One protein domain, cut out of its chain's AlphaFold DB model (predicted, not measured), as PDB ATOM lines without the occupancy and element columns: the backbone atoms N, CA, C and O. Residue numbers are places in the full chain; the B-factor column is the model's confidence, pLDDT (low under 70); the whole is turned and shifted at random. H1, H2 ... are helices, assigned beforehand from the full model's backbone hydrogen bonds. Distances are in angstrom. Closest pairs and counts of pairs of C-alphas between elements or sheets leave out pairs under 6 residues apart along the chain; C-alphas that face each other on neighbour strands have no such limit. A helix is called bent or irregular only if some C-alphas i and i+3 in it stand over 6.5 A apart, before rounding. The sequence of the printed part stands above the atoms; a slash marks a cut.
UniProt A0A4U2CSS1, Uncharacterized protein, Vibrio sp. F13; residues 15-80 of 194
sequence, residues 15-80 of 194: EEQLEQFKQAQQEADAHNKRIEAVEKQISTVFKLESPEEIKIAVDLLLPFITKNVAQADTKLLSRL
ATOM      1  N   GLU A  15     -22.651  -3.837  -6.520       67.75
ATOM      2  CA  GLU A  15     -23.004  -2.418  -6.381       67.75
ATOM      3  C   GLU A  15     -22.006  -1.499  -7.109       67.75
ATOM      4  O   GLU A  15     -22.418  -0.597  -7.837       67.75
ATOM      5  N   GLU A  16     -20.705  -1.790  -7.023       65.75
ATOM      6  CA  GLU A  16     -19.638  -1.035  -7.699       65.75
ATOM      7  C   GLU A  16     -19.681  -1.231  -9.222       65.75
ATOM      8  O   GLU A  16     -19.457  -0.293  -9.984       65.75
ATOM      9  N   GLN A  17     -20.039  -2.432  -9.687       61.50
ATOM     10  CA  GLN A  17     -20.237  -2.703 -11.115       61.50
ATOM     11  C   GLN A  17     -21.446  -1.944 -11.681       61.50
ATOM     12  O   GLN A  17     -21.400  -1.456 -12.814       61.50
ATOM     13  N   LEU A  18     -22.522  -1.801 -10.897       69.56
ATOM     14  CA  LEU A  18     -23.708  -1.044 -11.299       69.56
ATOM     15  C   LEU A  18     -23.424   0.465 -11.357       69.56
ATOM     16  O   LEU A  18     -23.913   1.147 -12.260       69.56
ATOM     17  N   GLU A  19     -22.630   0.994 -10.425       72.69
ATOM     18  CA  GLU A  19     -22.196   2.395 -10.441       72.69
ATOM     19  C   GLU A  19     -21.242   2.694 -11.600       72.69
ATOM     20  O   GLU A  19     -21.449   3.681 -12.305       72.69
ATOM     21  N   GLN A  20     -20.276   1.816 -11.880       70.19
ATOM     22  CA  GLN A  20     -19.392   1.943 -13.045       70.19
ATOM     23  C   GLN A  20     -20.159   1.855 -14.369       70.19
ATOM     24  O   GLN A  20     -19.835   2.563 -15.326       70.19
ATOM     25  N   PHE A  21     -21.202   1.020 -14.439       67.50
ATOM     26  CA  PHE A  21     -22.082   0.948 -15.605       67.50
ATOM     27  C   PHE A  21     -22.886   2.241 -15.790       67.50
ATOM     28  O   PHE A  21     -22.927   2.801 -16.883       67.50
ATOM     29  N   LYS A  22     -23.483   2.765 -14.711       74.75
ATOM     30  CA  LYS A  22     -24.221   4.037 -14.748       74.75
ATOM     31  C   LYS A  22     -23.318   5.216 -15.102       74.75
ATOM     32  O   LYS A  22     -23.738   6.070 -15.879       74.75
ATOM     33  N   GLN A  23     -22.097   5.261 -14.568       75.50
ATOM     34  CA  GLN A  23     -21.140   6.324 -14.864       75.50
ATOM     35  C   GLN A  23     -20.744   6.330 -16.335       75.50
ATOM     36  O   GLN A  23     -20.940   7.353 -16.984       75.50
ATOM     37  N   ALA A  24     -20.290   5.213 -16.913       70.06
ATOM     38  CA  ALA A  24     -19.906   5.275 -18.323       70.06
ATOM     39  C   ALA A  24     -21.098   5.257 -19.297       70.06
ATOM     40  O   ALA A  24     -20.946   5.705 -20.433       70.06
ATOM     41  N   GLN A  25     -22.311   4.892 -18.860       74.38
ATOM     42  CA  GLN A  25     -23.533   5.211 -19.609       74.38
ATOM     43  C   GLN A  25     -23.792   6.729 -19.638       74.38
ATOM     44  O   GLN A  25     -24.054   7.284 -20.703       74.38
ATOM     45  N   GLN A  26     -23.644   7.424 -18.506       74.50
ATOM     46  CA  GLN A  26     -23.748   8.887 -18.454       74.50
ATOM     47  C   GLN A  26     -22.642   9.582 -19.256       74.50
ATOM     48  O   GLN A  26     -22.914  10.577 -19.929       74.50
ATOM     49  N   GLU A  27     -21.412   9.068 -19.230       72.12
ATOM     50  CA  GLU A  27     -20.313   9.594 -20.044       72.12
ATOM     51  C   GLU A  27     -20.551   9.360 -21.538       72.12
ATOM     52  O   GLU A  27     -20.314  10.267 -22.338       72.12
ATOM     53  N   ALA A  28     -21.085   8.197 -21.921       71.00
ATOM     54  CA  ALA A  28     -21.476   7.916 -23.299       71.00
ATOM     55  C   ALA A  28     -22.602   8.852 -23.770       71.00
ATOM     56  O   ALA A  28     -22.505   9.429 -24.854       71.00
ATOM     57  N   ASP A  29     -23.626   9.078 -22.946       73.50
ATOM     58  CA  ASP A  29     -24.725   9.996 -23.262       73.50
ATOM     59  C   ASP A  29     -24.254  11.457 -23.338       73.50
ATOM     60  O   ASP A  29     -24.649  12.204 -24.239       73.50
ATOM     61  N   ALA A  30     -23.368  11.882 -22.432       73.06
ATOM     62  CA  ALA A  30     -22.761  13.211 -22.461       73.06
ATOM     63  C   ALA A  30     -21.863  13.403 -23.693       73.06
ATOM     64  O   ALA A  30     -21.872  14.473 -24.310       73.06
ATOM     65  N   HIS A  31     -21.118  12.370 -24.082       68.31
ATOM     66  CA  HIS A  31     -20.295  12.368 -25.285       68.31
ATOM     67  C   HIS A  31     -21.153  12.443 -26.556       68.31
ATOM     68  O   HIS A  31     -20.870  13.253 -27.437       68.31
ATOM     69  N   ASN A  32     -22.250  11.686 -26.623       71.56
ATOM     70  CA  ASN A  32     -23.178  11.720 -27.755       71.56
ATOM     71  C   ASN A  32     -23.854  13.092 -27.902       71.56
ATOM     72  O   ASN A  32     -23.863  13.649 -28.997       71.56
ATOM     73  N   LYS A  33     -24.312  13.707 -26.803       75.00
ATOM     74  CA  LYS A  33     -24.865  15.076 -26.833       75.00
ATOM     75  C   LYS A  33     -23.848  16.114 -27.311       75.00
ATOM     76  O   LYS A  33     -24.211  17.059 -28.012       75.00
ATOM     77  N   ARG A  34     -22.571  15.954 -26.946       71.75
ATOM     78  CA  ARG A  34     -21.488  16.814 -27.450       71.75
ATOM     79  C   ARG A  34     -21.280  16.627 -28.951       71.75
ATOM     80  O   ARG A  34     -21.127  17.627 -29.644       71.75
ATOM     81  N   ILE A  35     -21.324  15.392 -29.453       72.56
ATOM     82  CA  ILE A  35     -21.240  15.115 -30.895       72.56
ATOM     83  C   ILE A  35     -22.387  15.800 -31.638       72.56
ATOM     84  O   ILE A  35     -22.129  16.541 -32.580       72.56
ATOM     85  N   GLU A  36     -23.630  15.634 -31.186       74.00
ATOM     86  CA  GLU A  36     -24.798  16.250 -31.833       74.00
ATOM     87  C   GLU A  36     -24.719  17.786 -31.858       74.00
ATOM     88  O   GLU A  36     -25.082  18.427 -32.848       74.00
ATOM     89  N   ALA A  37     -24.218  18.398 -30.779       74.50
ATOM     90  CA  ALA A  37     -24.005  19.841 -30.719       74.50
ATOM     91  C   ALA A  37     -22.939  20.306 -31.727       74.50
ATOM     92  O   ALA A  37     -23.138  21.310 -32.415       74.50
ATOM     93  N   VAL A  38     -21.843  19.553 -31.853       72.88
ATOM     94  CA  VAL A  38     -20.775  19.817 -32.826       72.88
ATOM     95  C   VAL A  38     -21.284  19.634 -34.258       72.88
ATOM     96  O   VAL A  38     -21.035  20.491 -35.101       72.88
ATOM     97  N   GLU A  39     -22.057  18.585 -34.541       74.31
ATOM     98  CA  GLU A  39     -22.658  18.358 -35.862       74.31
ATOM     99  C   GLU A  39     -23.600  19.498 -36.259       74.31
ATOM    100  O   GLU A  39     -23.530  19.998 -37.386       74.31
ATOM    101  N   LYS A  40     -24.427  19.980 -35.319       74.62
ATOM    102  CA  LYS A  40     -25.269  21.162 -35.543       74.62
ATOM    103  C   LYS A  40     -24.437  22.395 -35.873       74.62
ATOM    104  O   LYS A  40     -24.726  23.050 -36.871       74.62
ATOM    105  N   GLN A  41     -23.399  22.691 -35.094       74.12
ATOM    106  CA  GLN A  41     -22.539  23.855 -35.331       74.12
ATOM    107  C   GLN A  41     -21.806  23.776 -36.675       74.12
ATOM    108  O   GLN A  41     -21.800  24.751 -37.423       74.12
ATOM    109  N   ILE A  42     -21.260  22.609 -37.030       77.25
ATOM    110  CA  ILE A  42     -20.619  22.383 -38.331       77.25
ATOM    111  C   ILE A  42     -21.626  22.611 -39.464       77.25
ATOM    112  O   ILE A  42     -21.311  23.282 -40.446       77.25
ATOM    113  N   SER A  43     -22.859  22.115 -39.319       76.38
ATOM    114  CA  SER A  43     -23.903  22.301 -40.332       76.38
ATOM    115  C   SER A  43     -24.272  23.771 -40.557       76.38
ATOM    116  O   SER A  43     -24.631  24.140 -41.672       76.38
ATOM    117  N   THR A  44     -24.161  24.615 -39.527       76.38
ATOM    118  CA  THR A  44     -24.386  26.061 -39.632       76.38
ATOM    119  C   THR A  44     -23.250  26.743 -40.384       76.38
ATOM    120  O   THR A  44     -23.520  27.569 -41.249       76.38
ATOM    121  N   VAL A  45     -21.997  26.351 -40.128       76.12
ATOM    122  CA  VAL A  45     -20.824  26.886 -40.842       76.12
ATOM    123  C   VAL A  45     -20.907  26.606 -42.347       76.12
ATOM    124  O   VAL A  45     -20.593  27.474 -43.151       76.12
ATOM    125  N   PHE A  46     -21.406  25.432 -42.748       75.62
ATOM    126  CA  PHE A  46     -21.596  25.087 -44.167       75.62
ATOM    127  C   PHE A  46     -22.760  25.812 -44.860       75.62
ATOM    128  O   PHE A  46     -22.893  25.704 -46.076       75.62
ATOM    129  N   LYS A  47     -23.606  26.521 -44.107       83.38
ATOM    130  CA  LYS A  47     -24.736  27.307 -44.629       83.38
ATOM    131  C   LYS A  47     -24.456  28.812 -44.649       83.38
ATOM    132  O   LYS A  47     -25.359  29.577 -44.960       83.38
ATOM    133  N   LEU A  48     -23.248  29.238 -44.281       80.06
ATOM    134  CA  LEU A  48     -22.853  30.642 -44.366       80.06
ATOM    135  C   LEU A  48     -22.724  31.038 -45.842       80.06
ATOM    136  O   LEU A  48     -22.013  30.385 -46.601       80.06
ATOM    137  N   GLU A  49     -23.411  32.109 -46.236       78.06
ATOM    138  CA  GLU A  49     -23.409  32.630 -47.614       78.06
ATOM    139  C   GLU A  49     -22.578  33.917 -47.746       78.06
ATOM    140  O   GLU A  49     -22.176  34.294 -48.847       78.06
ATOM    141  N   SER A  50     -22.279  34.582 -46.624       85.69
ATOM    142  CA  SER A  50     -21.491  35.814 -46.602       85.69
ATOM    143  C   SER A  50     -19.985  35.521 -46.709       85.69
ATOM    144  O   SER A  50     -19.443  34.789 -45.873       85.69
ATOM    145  N   PRO A  51     -19.262  36.129 -47.672       78.50
ATOM    146  CA  PRO A  51     -17.817  35.940 -47.833       78.50
ATOM    147  C   PRO A  51     -16.995  36.313 -46.591       78.50
ATOM    148  O   PRO A  51     -15.968  35.691 -46.315       78.50
ATOM    149  N   GLU A  52     -17.440  37.314 -45.828       82.44
ATOM    150  CA  GLU A  52     -16.759  37.765 -44.610       82.44
ATOM    151  C   GLU A  52     -16.933  36.765 -43.462       82.44
ATOM    152  O   GLU A  52     -15.967  36.429 -42.778       82.44
ATOM    153  N   GLU A  53     -18.138  36.220 -43.295       78.69
ATOM    154  CA  GLU A  53     -18.434  35.201 -42.281       78.69
ATOM    155  C   GLU A  53     -17.698  33.891 -42.576       78.69
ATOM    156  O   GLU A  53     -17.154  33.265 -41.665       78.69
ATOM    157  N   ILE A  54     -17.613  33.510 -43.855       78.12
ATOM    158  CA  ILE A  54     -16.827  32.355 -44.305       78.12
ATOM    159  C   ILE A  54     -15.351  32.562 -43.967       78.12
ATOM    160  O   ILE A  54     -14.721  31.660 -43.415       78.12
ATOM    161  N   LYS A  55     -14.794  33.745 -44.252       79.00
ATOM    162  CA  LYS A  55     -13.390  34.050 -43.955       79.00
ATOM    163  C   LYS A  55     -13.099  33.957 -42.455       79.00
ATOM    164  O   LYS A  55     -12.141  33.299 -42.067       79.00
ATOM    165  N   ILE A  56     -13.965  34.527 -41.618       81.06
ATOM    166  CA  ILE A  56     -13.839  34.456 -40.154       81.06
ATOM    167  C   ILE A  56     -13.924  33.004 -39.663       81.06
ATOM    168  O   ILE A  56     -13.119  32.581 -38.833       81.06
ATOM    169  N   ALA A  57     -14.865  32.214 -40.188       80.69
ATOM    170  CA  ALA A  57     -14.995  30.804 -39.831       80.69
ATOM    171  C   ALA A  57     -13.749  29.995 -40.230       80.69
ATOM    172  O   ALA A  57     -13.273  29.165 -39.454       80.69
ATOM    173  N   VAL A  58     -13.185  30.260 -41.409       79.62
ATOM    174  CA  VAL A  58     -11.957  29.623 -41.901       79.62
ATOM    175  C   VAL A  58     -10.753  30.001 -41.036       79.62
ATOM    176  O   VAL A  58     -10.027  29.105 -40.602       79.62
ATOM    177  N   ASP A  59     -10.582  31.284 -40.713       80.75
ATOM    178  CA  ASP A  59      -9.481  31.783 -39.877       80.75
ATOM    179  C   ASP A  59      -9.525  31.210 -38.448       80.75
ATOM    180  O   ASP A  59      -8.481  30.987 -37.831       80.75
ATOM    181  N   LEU A  60     -10.718  30.904 -37.927       79.88
ATOM    182  CA  LEU A  60     -10.892  30.254 -36.624       79.88
ATOM    183  C   LEU A  60     -10.669  28.733 -36.673       79.88
ATOM    184  O   LEU A  60     -10.106  28.157 -35.738       79.88
ATOM    185  N   LEU A  61     -11.098  28.066 -37.749       80.44
ATOM    186  CA  LEU A  61     -11.024  26.607 -37.869       80.44
ATOM    187  C   LEU A  61      -9.643  26.111 -38.323       80.44
ATOM    188  O   LEU A  61      -9.203  25.050 -37.876       80.44
ATOM    189  N   LEU A  62      -8.924  26.867 -39.157       77.12
ATOM    190  CA  LEU A  62      -7.593  26.499 -39.662       77.12
ATOM    191  C   LEU A  62      -6.569  26.219 -38.544       77.12
ATOM    192  O   LEU A  62      -5.935  25.158 -38.576       77.12
ATOM    193  N   PRO A  63      -6.406  27.080 -37.517       78.50
ATOM    194  CA  PRO A  63      -5.496  26.820 -36.401       78.50
ATOM    195  C   PRO A  63      -5.875  25.576 -35.594       78.50
ATOM    196  O   PRO A  63      -5.008  24.872 -35.079       78.50
ATOM    197  N   PHE A  64      -7.174  25.290 -35.470       75.75
ATOM    198  CA  PHE A  64      -7.652  24.106 -34.767       75.75
ATOM    199  C   PHE A  64      -7.340  22.828 -35.553       75.75
ATOM    200  O   PHE A  64      -6.800  21.873 -34.992       75.75
ATOM    201  N   ILE A  65      -7.625  22.823 -36.856       73.56
ATOM    202  CA  ILE A  65      -7.352  21.690 -37.743       73.56
ATOM    203  C   ILE A  65      -5.848  21.421 -37.793       73.56
ATOM    204  O   ILE A  65      -5.427  20.299 -37.540       73.56
ATOM    205  N   THR A  66      -5.024  22.442 -38.036       72.44
ATOM    206  CA  THR A  66      -3.559  22.295 -38.141       72.44
ATOM    207  C   THR A  66      -2.915  21.734 -36.872       72.44
ATOM    208  O   THR A  66      -2.035  20.882 -36.970       72.44
ATOM    209  N   LYS A  67      -3.383  22.134 -35.681       74.69
ATOM    210  CA  LYS A  67      -2.875  21.611 -34.399       74.69
ATOM    211  C   LYS A  67      -3.263  20.156 -34.129       74.69
ATOM    212  O   LYS A  67      -2.490  19.437 -33.503       74.69
ATOM    213  N   ASN A  68      -4.437  19.720 -34.583       70.25
ATOM    214  CA  ASN A  68      -4.990  18.403 -34.235       70.25
ATOM    215  C   ASN A  68      -4.889  17.369 -35.370       70.25
ATOM    216  O   ASN A  68      -5.059  16.175 -35.139       70.25
ATOM    217  N   VAL A  69      -4.545  17.800 -36.585       67.19
ATOM    218  CA  VAL A  69      -4.338  16.945 -37.765       67.19
ATOM    219  C   VAL A  69      -3.271  15.879 -37.517       67.19
ATOM    220  O   VAL A  69      -3.469  14.729 -37.887       67.19
ATOM    221  N   ALA A  70      -2.186  16.198 -36.808       61.47
ATOM    222  CA  ALA A  70      -1.130  15.226 -36.510       61.47
ATOM    223  C   ALA A  70      -1.600  14.034 -35.647       61.47
ATOM    224  O   ALA A  70      -0.951  12.992 -35.641       61.47
ATOM    225  N   GLN A  71      -2.721  14.179 -34.933       67.25
ATOM    226  CA  GLN A  71      -3.317  13.134 -34.093       67.25
ATOM    227  C   GLN A  71      -4.444  12.370 -34.806       67.25
ATOM    228  O   GLN A  71      -4.973  11.400 -34.267       67.25
ATOM    229  N   ALA A  72      -4.834  12.800 -36.009       63.06
ATOM    230  CA  ALA A  72      -5.877  12.147 -36.780       63.06
ATOM    231  C   ALA A  72      -5.355  10.858 -37.433       63.06
ATOM    232  O   ALA A  72      -4.210  10.775 -37.876       63.06
ATOM    233  N   ASP A  73      -6.224   9.852 -37.541       63.00
ATOM    234  CA  ASP A  73      -5.918   8.609 -38.252       63.00
ATOM    235  C   ASP A  73      -5.463   8.921 -39.693       63.00
ATOM    236  O   ASP A  73      -6.103   9.684 -40.421       63.00
ATOM    237  N   THR A  74      -4.369   8.293 -40.127       64.25
ATOM    238  CA  THR A  74      -3.836   8.332 -41.500       64.25
ATOM    239  C   THR A  74      -4.901   8.166 -42.598       64.25
ATOM    240  O   THR A  74      -4.815   8.794 -43.660       64.25
ATOM    241  N   LYS A  75      -5.963   7.386 -42.349       60.28
ATOM    242  CA  LYS A  75      -7.101   7.238 -43.278       60.28
ATOM    243  C   LYS A  75      -7.990   8.483 -43.366       60.28
ATOM    244  O   LYS A  75      -8.573   8.737 -44.417       60.28
ATOM    245  N   LEU A  76      -8.113   9.258 -42.292       61.97
ATOM    246  CA  LEU A  76      -8.864  10.518 -42.268       61.97
ATOM    247  C   LEU A  76      -8.030  11.666 -42.844       61.97
ATOM    248  O   LEU A  76      -8.551  12.480 -43.603       61.97
ATOM    249  N   LEU A  77      -6.721  11.662 -42.586       62.28
ATOM    250  CA  LEU A  77      -5.771  12.602 -43.183       62.28
ATOM    251  C   LEU A  77      -5.736  12.521 -44.707       62.28
ATOM    252  O   LEU A  77      -5.804  13.545 -45.383       62.28
ATOM    253  N   SER A  78      -5.722  11.303 -45.254       59.22
ATOM    254  CA  SER A  78      -5.770  11.108 -46.708       59.22
ATOM    255  C   SER A  78      -7.083  11.588 -47.340       59.22
ATOM    256  O   SER A  78      -7.094  11.951 -48.510       59.22
ATOM    257  N   ARG A  79      -8.188  11.648 -46.584       57.81
ATOM    258  CA  ARG A  79      -9.464  12.215 -47.055       57.81
ATOM    259  C   ARG A  79      -9.482  13.743 -47.031       57.81
ATOM    260  O   ARG A  79     -10.139  14.336 -47.881       57.81
ATOM    261  N   LEU A  80      -8.756  14.369 -46.105       55.69
ATOM    262  CA  LEU A  80      -8.598  15.827 -46.044       55.69
ATOM    263  C   LEU A  80      -7.689  16.348 -47.170       55.69
ATOM    264  O   LEU A  80      -7.992  17.372 -47.773       55.69
TER     265      LEU A  80
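Overview. This is residues 15 to 80 of the 194 residues of an uncharacterized protein of Vibrio sp. F13 (UniProt A0A4U2CSS1). One long helix, H1, makes most of the length of the domain, and after its last residue, Val 45, a tight link of five residues turns back into a second helix, H2, and the two helices meet near their ends as an open V. The short helix H3 folds back at the other end of H2, while most of H1 sticks out free, residues 15 to 44. The printed part has 66 residues with three named helices, in the order H1, H2, H3, and no named strand; the class is all helix. The whole is extended, with a radius of gyration of the C-alphas of 17.4 A and spans of 56 by 27 by 17 A.

Arrangement. H1, residues 15 to 45, and H2, residues 51 to 71, are close but not clearly touching; their closest C-alphas, those of Val 45 and Ala 57, are 7.1 A apart. They run opposite ways at a steep tilt of 39 degrees. H2 has a kink of 37 degrees near residue 64, and residues 59 to 68 stand free. H3, residues 74 to 80, is close to H2 but not clearly touching, with the closest C-alphas, those of Val 69 and Leu 77, 7.1 A apart. H2 and H3 run opposite ways at a shallow tilt of 14 degrees. H1 and H3 are apart. Every O i to N i+4 pair is within hydrogen-bond range in H1, against 13 of 17 in H2 and 2 of 3 in H3.

Along the chain. H1 is 45.3 A long, from C-alpha 15 at (-23.004, -2.418, -6.381) to C-alpha 45. H2 is 30.3 A long from C-alpha 51 at (-17.817, 35.940, -47.833), and it is irregular, but only just: C-alphas 67 and 70 are 6.9 A apart. H3 is 10.0 A long and ends with C-alpha 80 at (-8.598, 15.827, -46.044).

Size, cuts and confidence. The two C-alphas farthest apart, those of Glu 15 and Pro 51, are 56.7 A apart. The printed part has no cut, and both links are tight. The mean pLDDT of the printed part is 72.6; residues 15 to 18, 21, 31 and 69 to 80 are under 70.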